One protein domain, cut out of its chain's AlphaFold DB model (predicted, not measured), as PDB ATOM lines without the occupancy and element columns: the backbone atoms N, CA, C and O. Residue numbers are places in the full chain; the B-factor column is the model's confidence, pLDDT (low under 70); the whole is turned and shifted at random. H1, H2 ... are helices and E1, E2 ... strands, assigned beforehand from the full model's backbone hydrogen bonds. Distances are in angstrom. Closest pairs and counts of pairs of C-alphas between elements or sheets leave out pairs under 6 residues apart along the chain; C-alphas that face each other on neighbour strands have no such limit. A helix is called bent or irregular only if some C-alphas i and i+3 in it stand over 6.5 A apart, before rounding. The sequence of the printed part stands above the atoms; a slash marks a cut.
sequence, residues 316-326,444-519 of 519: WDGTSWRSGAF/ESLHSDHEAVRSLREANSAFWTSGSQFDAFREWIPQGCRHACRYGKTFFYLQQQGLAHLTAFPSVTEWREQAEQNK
ATOM      1  N   TRP A 316      11.328  19.966 -27.454       95.94
ATOM      2  CA  TRP A 316      10.581  19.888 -28.703       95.94
ATOM      3  C   TRP A 316      10.151  21.281 -29.164       95.94
ATOM      4  O   TRP A 316       9.279  21.913 -28.567       95.94
ATOM      5  N   ASP A 317      10.772  21.780 -30.233       94.12
ATOM      6  CA  ASP A 317      10.394  23.058 -30.836       94.12
ATOM      7  C   ASP A 317       9.366  22.864 -31.957       94.12
ATOM      8  O   ASP A 317       9.700  22.474 -33.080       94.12
ATOM      9  N   GLY A 318       8.114  23.232 -31.684       90.25
ATOM     10  CA  GLY A 318       7.037  23.185 -32.666       90.25
ATOM     11  C   GLY A 318       7.239  24.100 -33.878       90.25
ATOM     12  O   GLY A 318       6.568  23.907 -34.895       90.25
ATOM     13  N   THR A 319       8.143  25.086 -33.840       89.44
ATOM     14  CA  THR A 319       8.454  25.912 -35.017       89.44
ATOM     15  C   THR A 319       9.186  25.126 -36.104       89.44
ATOM     16  O   THR A 319       8.917  25.370 -37.283       89.44
ATOM     17  N   SER A 320      10.005  24.138 -35.727       87.25
ATOM     18  CA  SER A 320      10.739  23.263 -36.652       87.25
ATOM     19  C   SER A 320       9.820  22.325 -37.433       87.25
ATOM     20  O   SER A 320      10.099  21.977 -38.576       87.25
ATOM     21  N   TRP A 321       8.675  21.963 -36.851       81.12
ATOM     22  CA  TRP A 321       7.765  20.961 -37.414       81.12
ATOM     23  C   TRP A 321       6.567  21.556 -38.156       81.12
ATOM     24  O   TRP A 321       5.694  20.838 -38.637       81.12
ATOM     25  N   ARG A 322       6.505  22.885 -38.286       72.31
ATOM     26  CA  ARG A 322       5.303  23.570 -38.770       72.31
ATOM     27  C   ARG A 322       5.039  23.405 -40.269       72.31
ATOM     28  O   ARG A 322       3.881  23.325 -40.657       72.31
ATOM     29  N   SER A 323       6.069  23.406 -41.113       68.69
ATOM     30  CA  SER A 323       5.910  23.304 -42.576       68.69
ATOM     31  C   SER A 323       5.849  21.866 -43.093       68.69
ATOM     32  O   SER A 323       5.333  21.659 -44.184       68.69
ATOM     33  N   GLY A 324       6.377  20.900 -42.333       73.19
ATOM     34  CA  GLY A 324       6.387  19.482 -42.709       73.19
ATOM     35  C   GLY A 324       5.182  18.690 -42.193       73.19
ATOM     36  O   GLY A 324       4.760  17.755 -42.859       73.19
ATOM     37  N   ALA A 325       4.613  19.081 -41.045       79.31
ATOM     38  CA  ALA A 325       3.521  18.343 -40.402       79.31
ATOM     39  C   ALA A 325       2.129  18.968 -40.596       79.31
ATOM     40  O   ALA A 325       1.139  18.363 -40.197       79.31
ATOM     41  N   PHE A 326       2.022  20.177 -41.168       83.19
ATOM     42  CA  PHE A 326       0.741  20.876 -41.325       83.19
ATOM     43  C   PHE A 326       0.581  21.510 -42.701       83.19
ATOM     44  O   PHE A 326       1.505  22.112 -43.247       83.19
ATOM     45  N   GLU A 444      -1.397  14.087 -43.989       77.50
ATOM     46  CA  GLU A 444      -1.748  12.654 -43.953       77.50
ATOM     47  C   GLU A 444      -0.571  11.764 -43.506       77.50
ATOM     48  O   GLU A 444      -0.767  10.653 -43.029       77.50
ATOM     49  N   SER A 445       0.660  12.272 -43.614       74.81
ATOM     50  CA  SER A 445       1.887  11.611 -43.165       74.81
ATOM     51  C   SER A 445       2.144  11.694 -41.657       74.81
ATOM     52  O   SER A 445       3.126  11.116 -41.187       74.81
ATOM     53  N   LEU A 446       1.336  12.428 -40.883       82.06
ATOM     54  CA  LEU A 446       1.544  12.550 -39.442       82.06
ATOM     55  C   LEU A 446       1.046  11.287 -38.723       82.06
ATOM     56  O   LEU A 446      -0.108  11.190 -38.320       82.06
ATOM     57  N   HIS A 447       1.943  10.317 -38.568       81.12
ATOM     58  CA  HIS A 447       1.712   9.054 -37.866       81.12
ATOM     59  C   HIS A 447       2.709   8.862 -36.709       81.12
ATOM     60  O   HIS A 447       3.655   9.633 -36.548       81.12
ATOM     61  N   SER A 448       2.550   7.786 -35.931       79.75
ATOM     62  CA  SER A 448       3.374   7.487 -34.745       79.75
ATOM     63  C   SER A 448       4.888   7.481 -34.993       79.75
ATOM     64  O   SER A 448       5.645   7.904 -34.124       79.75
ATOM     65  N   ASP A 449       5.328   7.022 -36.167       75.62
ATOM     66  CA  ASP A 449       6.759   6.917 -36.513       75.62
ATOM     67  C   ASP A 449       7.351   8.184 -37.160       75.62
ATOM     68  O   ASP A 449       8.545   8.240 -37.476       75.62
ATOM     69  N   HIS A 450       6.542   9.229 -37.355       86.81
ATOM     70  CA  HIS A 450       7.003  10.493 -37.919       86.81
ATOM     71  C   HIS A 450       8.065  11.122 -36.997       86.81
ATOM     72  O   HIS A 450       7.934  11.094 -35.775       86.81
ATOM     73  N   GLU A 451       9.128  11.709 -37.552       88.56
ATOM     74  CA  GLU A 451      10.259  12.240 -36.765       88.56
ATOM     75  C   GLU A 451       9.821  13.278 -35.715       88.56
ATOM     76  O   GLU A 451      10.251  13.235 -34.561       88.56
ATOM     77  N   ALA A 452       8.882  14.156 -36.084       89.06
ATOM     78  CA  ALA A 452       8.267  15.108 -35.158       89.06
ATOM     79  C   ALA A 452       7.595  14.429 -33.949       89.06
ATOM     80  O   ALA A 452       7.643  14.968 -32.849       89.06
ATOM     81  N   VAL A 453       6.969  13.264 -34.150       91.50
ATOM     82  CA  VAL A 453       6.303  12.497 -33.088       91.50
ATOM     83  C   VAL A 453       7.331  11.761 -32.235       91.50
ATOM     84  O   VAL A 453       7.268  11.832 -31.010       91.50
ATOM     85  N   ARG A 454       8.316  11.107 -32.866       91.69
ATOM     86  CA  ARG A 454       9.407  10.415 -32.163       91.69
ATOM     87  C   ARG A 454      10.170  11.361 -31.234       91.69
ATOM     88  O   ARG A 454      10.285  11.078 -30.049       91.69
ATOM     89  N   SER A 455      10.586  12.520 -31.746       93.81
ATOM     90  CA  SER A 455      11.288  13.540 -30.953       93.81
ATOM     91  C   SER A 455      10.427  14.160 -29.845       93.81
ATOM     92  O   SER A 455      10.961  14.551 -28.813       93.81
ATOM     93  N   LEU A 456       9.100  14.246 -30.019       95.38
ATOM     94  CA  LEU A 456       8.201  14.749 -28.974       95.38
ATOM     95  C   LEU A 456       8.086  13.779 -27.794       95.38
ATOM     96  O   LEU A 456       8.062  14.225 -26.651       95.38
ATOM     97  N   ARG A 457       8.034  12.467 -28.053       95.50
ATOM     98  CA  ARG A 457       7.910  11.441 -26.998       95.50
ATOM     99  C   ARG A 457       9.083  11.443 -26.025       95.50
ATOM    100  O   ARG A 457       8.928  11.036 -24.880       95.50
ATOM    101  N   GLU A 458      10.242  11.896 -26.486       95.50
ATOM    102  CA  GLU A 458      11.457  12.005 -25.684       95.50
ATOM    103  C   GLU A 458      11.553  13.354 -24.951       95.50
ATOM    104  O   GLU A 458      12.380  13.500 -24.056       95.50
ATOM    105  N   ALA A 459      10.720  14.343 -25.306       96.25
ATOM    106  CA  ALA A 459      10.856  15.725 -24.865       96.25
ATOM    107  C   ALA A 459      10.354  15.980 -23.438       96.25
ATOM    108  O   ALA A 459       9.205  15.712 -23.097       96.25
ATOM    109  N   ASN A 460      11.181  16.650 -22.636       96.44
ATOM    110  CA  ASN A 460      10.787  17.120 -21.307       96.44
ATOM    111  C   ASN A 460      10.055  18.469 -21.356       96.44
ATOM    112  O   ASN A 460       9.295  18.794 -20.444       96.44
ATOM    113  N   SER A 461      10.268  19.258 -22.415       96.94
ATOM    114  CA  SER A 461       9.569  20.528 -22.633       96.94
ATOM    115  C   SER A 461       9.201  20.710 -24.101       96.94
ATOM    116  O   SER A 461      10.032  20.481 -24.979       96.94
ATOM    117  N   ALA A 462       7.990  21.192 -24.370       96.81
ATOM    118  CA  ALA A 462       7.473  21.410 -25.716       96.81
ATOM    119  C   ALA A 462       6.999  22.854 -25.914       96.81
ATOM    120  O   ALA A 462       6.193  23.366 -25.132       96.81
ATOM    121  N   PHE A 463       7.460  23.494 -26.992       96.56
ATOM    122  CA  PHE A 463       7.008  24.822 -27.401       96.56
ATOM    123  C   PHE A 463       5.971  24.740 -28.520       96.56
ATOM    124  O   PHE A 463       6.264  24.320 -29.641       96.56
ATOM    125  N   TRP A 464       4.762  25.210 -28.237       94.44
ATOM    126  CA  TRP A 464       3.609  25.141 -29.126       94.44
ATOM    127  C   TRP A 464       3.429  26.439 -29.913       94.44
ATOM    128  O   TRP A 464       3.376  27.542 -29.363       94.44
ATOM    129  N   THR A 465       3.278  26.320 -31.231       89.44
ATOM    130  CA  THR A 465       3.073  27.474 -32.124       89.44
ATOM    131  C   THR A 465       1.600  27.807 -32.364       89.44
ATOM    132  O   THR A 465       1.286  28.934 -32.758       89.44
ATOM    133  N   SER A 466       0.694  26.859 -32.112       85.88
ATOM    134  CA  SER A 466      -0.762  27.032 -32.163       85.88
ATOM    135  C   SER A 466      -1.477  25.956 -31.344       85.88
ATOM    136  O   SER A 466      -0.931  24.875 -31.139       85.88
ATOM    137  N   GLY A 467      -2.723  26.225 -30.936       86.00
ATOM    138  CA  GLY A 467      -3.587  25.216 -30.306       86.00
ATOM    139  C   GLY A 467      -3.799  23.989 -31.196       86.00
ATOM    140  O   GLY A 467      -3.583  22.870 -30.761       86.00
ATOM    141  N   SER A 468      -4.025  24.208 -32.496       83.75
ATOM    142  CA  SER A 468      -4.141  23.122 -33.481       83.75
ATOM    143  C   SER A 468      -2.897  22.230 -33.571       83.75
ATOM    144  O   SER A 468      -3.006  21.061 -33.921       83.75
ATOM    145  N   GLN A 469      -1.704  22.779 -33.303       89.00
ATOM    146  CA  GLN A 469      -0.484  21.979 -33.257       89.00
ATOM    147  C   GLN A 469      -0.447  21.129 -31.993       89.00
ATOM    148  O   GLN A 469      -0.055  19.975 -32.063       89.00
ATOM    149  N   PHE A 470      -0.864  21.685 -30.860       91.88
ATOM    150  CA  PHE A 470      -1.000  20.914 -29.634       91.88
ATOM    151  C   PHE A 470      -1.996  19.761 -29.804       91.88
ATOM    152  O   PHE A 470      -1.635  18.623 -29.528       91.88
ATOM    153  N   ASP A 471      -3.190  20.022 -30.344       89.75
ATOM    154  CA  ASP A 471      -4.219  18.986 -30.527       89.75
ATOM    155  C   ASP A 471      -3.729  17.838 -31.408       89.75
ATOM    156  O   ASP A 471      -3.898  16.673 -31.059       89.75
ATOM    157  N   ALA A 472      -3.063  18.175 -32.517       89.25
ATOM    158  CA  ALA A 472      -2.539  17.203 -33.470       89.25
ATOM    159  C   ALA A 472      -1.469  16.281 -32.880       89.25
ATOM    160  O   ALA A 472      -1.280  15.187 -33.392       89.25
ATOM    161  N   PHE A 473      -0.755  16.723 -31.843       92.12
ATOM    162  CA  PHE A 473       0.330  15.968 -31.223       92.12
ATOM    163  C   PHE A 473      -0.024  15.426 -29.832       92.12
ATOM    164  O   PHE A 473       0.799  14.728 -29.236       92.12
ATOM    165  N   ARG A 474      -1.221  15.734 -29.302       92.88
ATOM    166  CA  ARG A 474      -1.544  15.570 -27.873       92.88
ATOM    167  C   ARG A 474      -1.364  14.145 -27.361       92.88
ATOM    168  O   ARG A 474      -0.969  13.956 -26.219       92.88
ATOM    169  N   GLU A 475      -1.636  13.160 -28.212       93.00
ATOM    170  CA  GLU A 475      -1.585  11.734 -27.874       93.00
ATOM    171  C   GLU A 475      -0.157  11.215 -27.655       93.00
ATOM    172  O   GLU A 475       0.034  10.159 -27.059       93.00
ATOM    173  N   TRP A 476       0.854  11.949 -28.126       94.44
ATOM    174  CA  TRP A 476       2.262  11.557 -28.025       94.44
ATOM    175  C   TRP A 476       3.063  12.420 -27.053       94.44
ATOM    176  O   TRP A 476       4.282  12.274 -26.976       94.44
ATOM    177  N   ILE A 477       2.394  13.314 -26.321       95.25
ATOM    178  CA  ILE A 477       3.029  14.139 -25.299       95.25
ATOM    179  C   ILE A 477       3.348  13.252 -24.085       95.25
ATOM    180  O   ILE A 477       2.439  12.614 -23.546       95.25
ATOM    181  N   PRO A 478       4.608  13.205 -23.621       94.56
ATOM    182  CA  PRO A 478       4.970  12.420 -22.449       94.56
ATOM    183  C   PRO A 478       4.354  12.999 -21.168       94.56
ATOM    184  O   PRO A 478       4.134  14.207 -21.033       94.56
ATOM    185  N   GLN A 479       4.093  12.133 -20.189       92.12
ATOM    186  CA  GLN A 479       3.592  12.561 -18.885       92.12
ATOM    187  C   GLN A 479       4.606  13.488 -18.197       92.12
ATOM    188  O   GLN A 479       5.796  13.188 -18.140       92.12
ATOM    189  N   GLY A 480       4.132  14.610 -17.649       91.00
ATOM    190  CA  GLY A 480       4.992  15.593 -16.978       91.00
ATOM    191  C   GLY A 480       5.751  16.530 -17.924       91.00
ATOM    192  O   GLY A 480       6.585  17.302 -17.450       91.00
ATOM    193  N   CYS A 481       5.462  16.492 -19.232       94.94
ATOM    194  CA  CYS A 481       5.992  17.459 -20.189       94.94
ATOM    195  C   CYS A 481       5.639  18.894 -19.774       94.94
ATOM    196  O   CYS A 481       4.520  19.180 -19.344       94.94
ATOM    197  N   ARG A 482       6.595  19.812 -19.918       96.31
ATOM    198  CA  ARG A 482       6.390  21.242 -19.665       96.31
ATOM    199  C   ARG A 482       5.954  21.934 -20.936       96.31
ATOM    200  O   ARG A 482       6.597  21.802 -21.976       96.31
ATOM    201  N   HIS A 483       4.880  22.701 -20.851       96.88
ATOM    202  CA  HIS A 483       4.290  23.342 -22.012       96.88
ATOM    203  C   HIS A 483       4.720  24.803 -22.066       96.88
ATOM    204  O   HIS A 483       4.597  25.549 -21.099       96.88
ATOM    205  N   ALA A 484       5.198  25.227 -23.225       96.00
ATOM    206  CA  ALA A 484       5.532  26.613 -23.486       96.00
ATOM    207  C   ALA A 484       4.832  27.089 -24.755       96.00
ATOM    208  O   ALA A 484       4.620  26.324 -25.693       96.00
ATOM    209  N   CYS A 485       4.477  28.363 -24.811       93.62
ATOM    210  CA  CYS A 485       4.066  29.011 -26.051       93.62
ATOM    211  C   CYS A 485       4.234  30.523 -25.921       93.62
ATOM    212  O   CYS A 485       4.584  31.044 -24.862       93.62
ATOM    213  N   ARG A 486       3.943  31.258 -26.997       89.62
ATOM    214  CA  ARG A 486       3.815  32.715 -26.888       89.62
ATOM    215  C   ARG A 486       2.551  33.104 -26.143       89.62
ATOM    216  O   ARG A 486       1.540  32.407 -26.262       89.62
ATOM    217  N   TYR A 487       2.601  34.240 -25.451       85.81
ATOM    218  CA  TYR A 487       1.407  34.853 -24.877       85.81
ATOM    219  C   TYR A 487       0.360  35.179 -25.956       85.81
ATOM    220  O   TYR A 487       0.689  35.395 -27.125       85.81
ATOM    221  N   GLY A 488      -0.913  35.186 -25.565       81.00
ATOM    222  CA  GLY A 488      -2.052  35.413 -26.447       81.00
ATOM    223  C   GLY A 488      -2.845  34.135 -26.726       81.00
ATOM    224  O   GLY A 488      -2.936  33.241 -25.893       81.00
ATOM    225  N   LYS A 489      -3.440  34.043 -27.920       79.06
ATOM    226  CA  LYS A 489      -4.448  33.024 -28.261       79.06
ATOM    227  C   LYS A 489      -4.030  31.580 -27.948       79.06
ATOM    228  O   LYS A 489      -4.818  30.831 -27.385       79.06
ATOM    229  N   THR A 490      -2.814  31.183 -28.329       85.25
ATOM    230  CA  THR A 490      -2.319  29.822 -28.061       85.25
ATOM    231  C   THR A 490      -2.197  29.569 -26.563       85.25
ATOM    232  O   THR A 490      -2.611  28.514 -26.107       85.25
ATOM    233  N   PHE A 491      -1.699  30.543 -25.797       88.00
ATOM    234  CA  PHE A 491      -1.572  30.429 -24.346       88.00
ATOM    235  C   PHE A 491      -2.930  30.243 -23.670       88.00
ATOM    236  O   PHE A 491      -3.106  29.281 -22.932       88.00
ATOM    237  N   PHE A 492      -3.915  31.084 -23.995       84.31
ATOM    238  CA  PHE A 492      -5.259  30.956 -23.426       84.31
ATOM    239  C   PHE A 492      -5.941  29.640 -23.811       84.31
ATOM    240  O   PHE A 492      -6.571  29.012 -22.965       84.31
ATOM    241  N   TYR A 493      -5.769  29.185 -25.056       85.50
ATOM    242  CA  TYR A 493      -6.266  27.878 -25.485       85.50
ATOM    243  C   TYR A 493      -5.661  26.741 -24.650       85.50
ATOM    244  O   TYR A 493      -6.388  25.923 -24.096       85.50
ATOM    245  N   LEU A 494      -4.333  26.714 -24.511       89.56
ATOM    246  CA  LEU A 494      -3.628  25.693 -23.732       89.56
ATOM    247  C   LEU A 494      -3.975  25.749 -22.238       89.56
ATOM    248  O   LEU A 494      -4.071  24.708 -21.593       89.56
ATOM    249  N   GLN A 495      -4.214  26.945 -21.698       89.25
ATOM    250  CA  GLN A 495      -4.659  27.130 -20.319       89.25
ATOM    251  C   GLN A 495      -6.045  26.505 -20.089       89.25
ATOM    252  O   GLN A 495      -6.257  25.844 -19.077       89.25
ATOM    253  N   GLN A 496      -6.966  26.639 -21.051       89.06
ATOM    254  CA  GLN A 496      -8.295  26.011 -21.000       89.06
ATOM    255  C   GLN A 496      -8.248  24.480 -21.108       89.06
ATOM    256  O   GLN A 496      -9.151  23.812 -20.612       89.06
ATOM    257  N   GLN A 497      -7.188  23.910 -21.694       89.50
ATOM    258  CA  GLN A 497      -6.968  22.458 -21.710       89.50
ATOM    259  C   GLN A 497      -6.533  21.895 -20.343       89.50
ATOM    260  O   GLN A 497      -6.362  20.684 -20.218       89.50
ATOM    261  N   GLY A 498      -6.332  22.742 -19.325       88.56
ATOM    262  CA  GLY A 498      -5.966  22.307 -17.974       88.56
ATOM    263  C   GLY A 498      -4.550  21.735 -17.871       88.56
ATOM    264  O   GLY A 498      -4.291  20.882 -17.025       88.56
ATOM    265  N   LEU A 499      -3.635  22.169 -18.744       89.12
ATOM    266  CA  LEU A 499      -2.260  21.670 -18.759       89.12
ATOM    267  C   LEU A 499      -1.504  22.062 -17.491       89.12
ATOM    268  O   LEU A 499      -1.393  23.240 -17.147       89.12
ATOM    269  N   ALA A 500      -0.919  21.063 -16.832       82.94
ATOM    270  CA  ALA A 500       0.063  21.291 -15.786       82.94
ATOM    271  C   ALA A 500       1.331  21.914 -16.400       82.94
ATOM    272  O   ALA A 500       1.761  21.520 -17.480       82.94
ATOM    273  N   HIS A 501       1.949  22.875 -15.708       90.12
ATOM    274  CA  HIS A 501       3.220  23.494 -16.119       90.12
ATOM    275  C   HIS A 501       3.192  24.187 -17.498       90.12
ATOM    276  O   HIS A 501       4.067  23.955 -18.333       90.12
ATOM    277  N   LEU A 502       2.195  25.049 -17.732       94.19
ATOM    278  CA  LEU A 502       2.148  25.948 -18.887       94.19
ATOM    279  C   LEU A 502       2.802  27.302 -18.566       94.19
ATOM    280  O   LEU A 502       2.359  27.999 -17.656       94.19
ATOM    281  N   THR A 503       3.782  27.709 -19.372       93.62
ATOM    282  CA  THR A 503       4.491  28.989 -19.222       93.62
ATOM    283  C   THR A 503       4.467  29.786 -20.528       93.62
ATOM    284  O   THR A 503       4.747  29.259 -21.607       93.62
ATOM    285  N   ALA A 504       4.138  31.076 -20.445       92.06
ATOM    286  CA  ALA A 504       4.226  31.986 -21.582       92.06
ATOM    287  C   ALA A 504       5.659  32.508 -21.750       92.06
ATOM    288  O   ALA A 504       6.311  32.870 -20.777       92.06
ATOM    289  N   PHE A 505       6.124  32.607 -22.994       92.06
ATOM    290  CA  PHE A 505       7.410  33.217 -23.341       92.06
ATOM    291  C   PHE A 505       7.225  34.303 -24.412       92.06
ATOM    292  O   PHE A 505       6.332  34.179 -25.259       92.06
ATOM    293  N   PRO A 506       8.069  35.352 -24.455       88.38
ATOM    294  CA  PRO A 506       7.993  36.376 -25.503       88.38
ATOM    295  C   PRO A 506       8.248  35.789 -26.899       88.38
ATOM    296  O   PRO A 506       7.589  36.142 -27.886       88.38
ATOM    297  N   SER A 507       9.170  34.830 -26.998       88.25
ATOM    298  CA  SER A 507       9.411  34.057 -28.207       88.25
ATOM    299  C   SER A 507      10.030  32.684 -27.908       88.25
ATOM    300  O   SER A 507      10.325  32.331 -26.771       88.25
ATOM    301  N   VAL A 508      10.186  31.877 -28.964       90.12
ATOM    302  CA  VAL A 508      10.852  30.568 -28.884       90.12
ATOM    303  C   VAL A 508      12.348  30.710 -28.585       90.12
ATOM    304  O   VAL A 508      12.955  29.784 -28.061       90.12
ATOM    305  N   THR A 509      12.943  31.858 -28.921       89.69
ATOM    306  CA  THR A 509      14.355  32.136 -28.655       89.69
ATOM    307  C   THR A 509      14.589  32.290 -27.156       89.69
ATOM    308  O   THR A 509      15.383  31.527 -26.622       89.69
ATOM    309  N   GLU A 510      13.824  33.144 -26.459       89.12
ATOM    310  CA  GLU A 510      13.946  33.283 -24.997       89.12
ATOM    311  C   GLU A 510      13.655  31.953 -24.277       89.12
ATOM    312  O   GLU A 510      14.295  31.620 -23.285       89.12
ATOM    313  N   TRP A 511      12.723  31.144 -24.798       92.50
ATOM    314  CA  TRP A 511      12.456  29.805 -24.257       92.50
ATOM    315  C   TRP A 511      13.661  28.856 -24.365       92.50
ATOM    316  O   TRP A 511      13.959  28.124 -23.422       92.50
ATOM    317  N   ARG A 512      14.364  28.864 -25.504       90.62
ATOM    318  CA  ARG A 512      15.578  28.056 -25.705       90.62
ATOM    319  C   ARG A 512      16.730  28.533 -24.829       90.62
ATOM    320  O   ARG A 512      17.386  27.701 -24.216       90.62
ATOM    321  N   GLU A 513      16.936  29.844 -24.740       88.94
ATOM    322  CA  GLU A 513      17.967  30.445 -23.884       88.94
ATOM    323  C   GLU A 513      17.749  30.069 -22.413       88.94
ATOM    324  O   GLU A 513      18.691  29.679 -21.726       88.94
ATOM    325  N   GLN A 514      16.498  30.070 -21.937       88.50
ATOM    326  CA  GLN A 514      16.176  29.604 -20.586       88.50
ATOM    327  C   GLN A 514      16.546  28.131 -20.368       88.50
ATOM    328  O   GLN A 514      17.026  27.759 -19.299       88.50
ATOM    329  N   ALA A 515      16.333  27.277 -21.371       86.69
ATOM    330  CA  ALA A 515      16.719  25.873 -21.287       86.69
ATOM    331  C   ALA A 515      18.240  25.689 -21.202       86.69
ATOM    332  O   ALA A 515      18.701  24.737 -20.580       86.69
ATOM    333  N   GLU A 516      19.012  26.562 -21.851       85.56
ATOM    334  CA  GLU A 516      20.475  26.557 -21.782       85.56
ATOM    335  C   GLU A 516      20.982  27.023 -20.418       85.56
ATOM    336  O   GLU A 516      21.921  26.428 -19.905       85.56
ATOM    337  N   GLN A 517      20.327  28.010 -19.801       82.75
ATOM    338  CA  GLN A 517      20.641  28.471 -18.442       82.75
ATOM    339  C   GLN A 517      20.336  27.430 -17.352       82.75
ATOM    340  O   GLN A 517      20.905  27.501 -16.267       82.75
ATOM    341  N   ASN A 518      19.430  26.486 -17.625       77.88
ATOM    342  CA  ASN A 518      19.038  25.425 -16.694       77.88
ATOM    343  C   ASN A 518      19.899  24.148 -16.813       77.88
ATOM    344  O   ASN A 518      19.629  23.179 -16.099       77.88
ATOM    345  N   LYS A 519      20.864  24.108 -17.743       68.94
ATOM    346  CA  LYS A 519      21.866  23.035 -17.858       68.94
ATOM    347  C   LYS A 519      23.036  23.313 -16.928       68.94
ATOM    348  O   LYS A 519      23.555  22.319 -16.376       68.94
TER     349      LYS A 519
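AT A GLANCE: This is residues 316 to 326 and 444 to 519 of the 519 residues of the protein "Hydroxymethylbilane synthase" of Chromatiales bacterium (UniProt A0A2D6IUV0). A small sheet of three parallel strands, E1, E2 and E3, makes the core, with H4 packed over one face and H5 over the opposite face. H3 only grazes the sheet, and H2 and the short H1 lie off it beyond E1, where residues 316 to 317 pair in parallel with residues 462 to 463 of E1. The printed part has 87 residues, with five named helices and three named strands in the order H1, H2, E1, H3, E2, H4, E3, H5, and its class is mixed, helices and strands. It is compact and rounded, with a radius of gyration of the C-alphas of 12.3 A and spans of 33 by 30 by 25 A.

IN THESE COORDINATES: H1 is residues 322 to 325, 5.8 A long, with C-alpha 322 at (5.303, 23.570, -38.770). After the cut, H2 is residues 451 to 457, 10.1 A, and E1 residues 461 to 464, 9.9 A, with C-alpha 461 at (9.569, 20.528, -22.633). H3, residues 467 to 476, measures 15.0 A and is irregular: C-alphas 472 and 475 are 7.9 A apart. E2 is residues 482 to 486, 13.8 A; H4 residues 489 to 496, 10.8 A; E3 residues 502 to 505, 10.0 A. H5, residues 508 to 517, measures 14.5 A and ends with C-alpha 517 at (20.641, 28.471, -18.442).

HOW THE PARTS SIT: The sheet's order is E1, E2, E3. E1 and E2 are parallel at 30 degrees, with N 462 and O 482 2.8 A apart, within hydrogen-bond range. E2 and E3 are parallel at 37 degrees, with N 503 and O 483 2.9 A apart, also within range. E1, H3, E2 and E2, H4, E3 are strand-helix-strand units, two parallel neighbour strands with a helix between, each with a right-handed crossover. H4 lies over E2 at a height over the sheet of 8.9 A and runs along the strands; its closest C-alphas to E2 are Phe 491 and Cys 485, 6.1 A. H5, on the opposite face, has a height of 9.8 A and also runs along the strands; the C-alphas of Phe 505 and Trp 511 are the closest of E3 and H5, 6.2 A. H3 and H4 only just touch, with 3 pairs of C-alphas within 8 A, the closest being Gly 467 and Thr 490, 5.3 A, at a steep tilt of 48 degrees, the same way. H2 touches H3, closest at the C-alphas of Arg 457 and Trp 476, 5.7 A; they are only just about perpendicular, at 70.0 degrees. H1 is close to H2 but not clearly touching, the C-alphas of Ala 325 and Ala 452 being 7.8 A apart. Every O i to N i+4 pair is within hydrogen-bond range in H2, H4 and H5, and 4 of 6 in H3; H1 is too short for such a pair.

THE WHOLE: The C-alphas farthest apart, Glu 444 and Gln 517, are 37.4 A apart. Residues 327 to 443 are not printed, and C-alphas 326 and 444 are 9.0 A apart across the cut; the links printed whole are tight. The mean pLDDT of the printed part is 88.3, with residues 323 and 519 under 70.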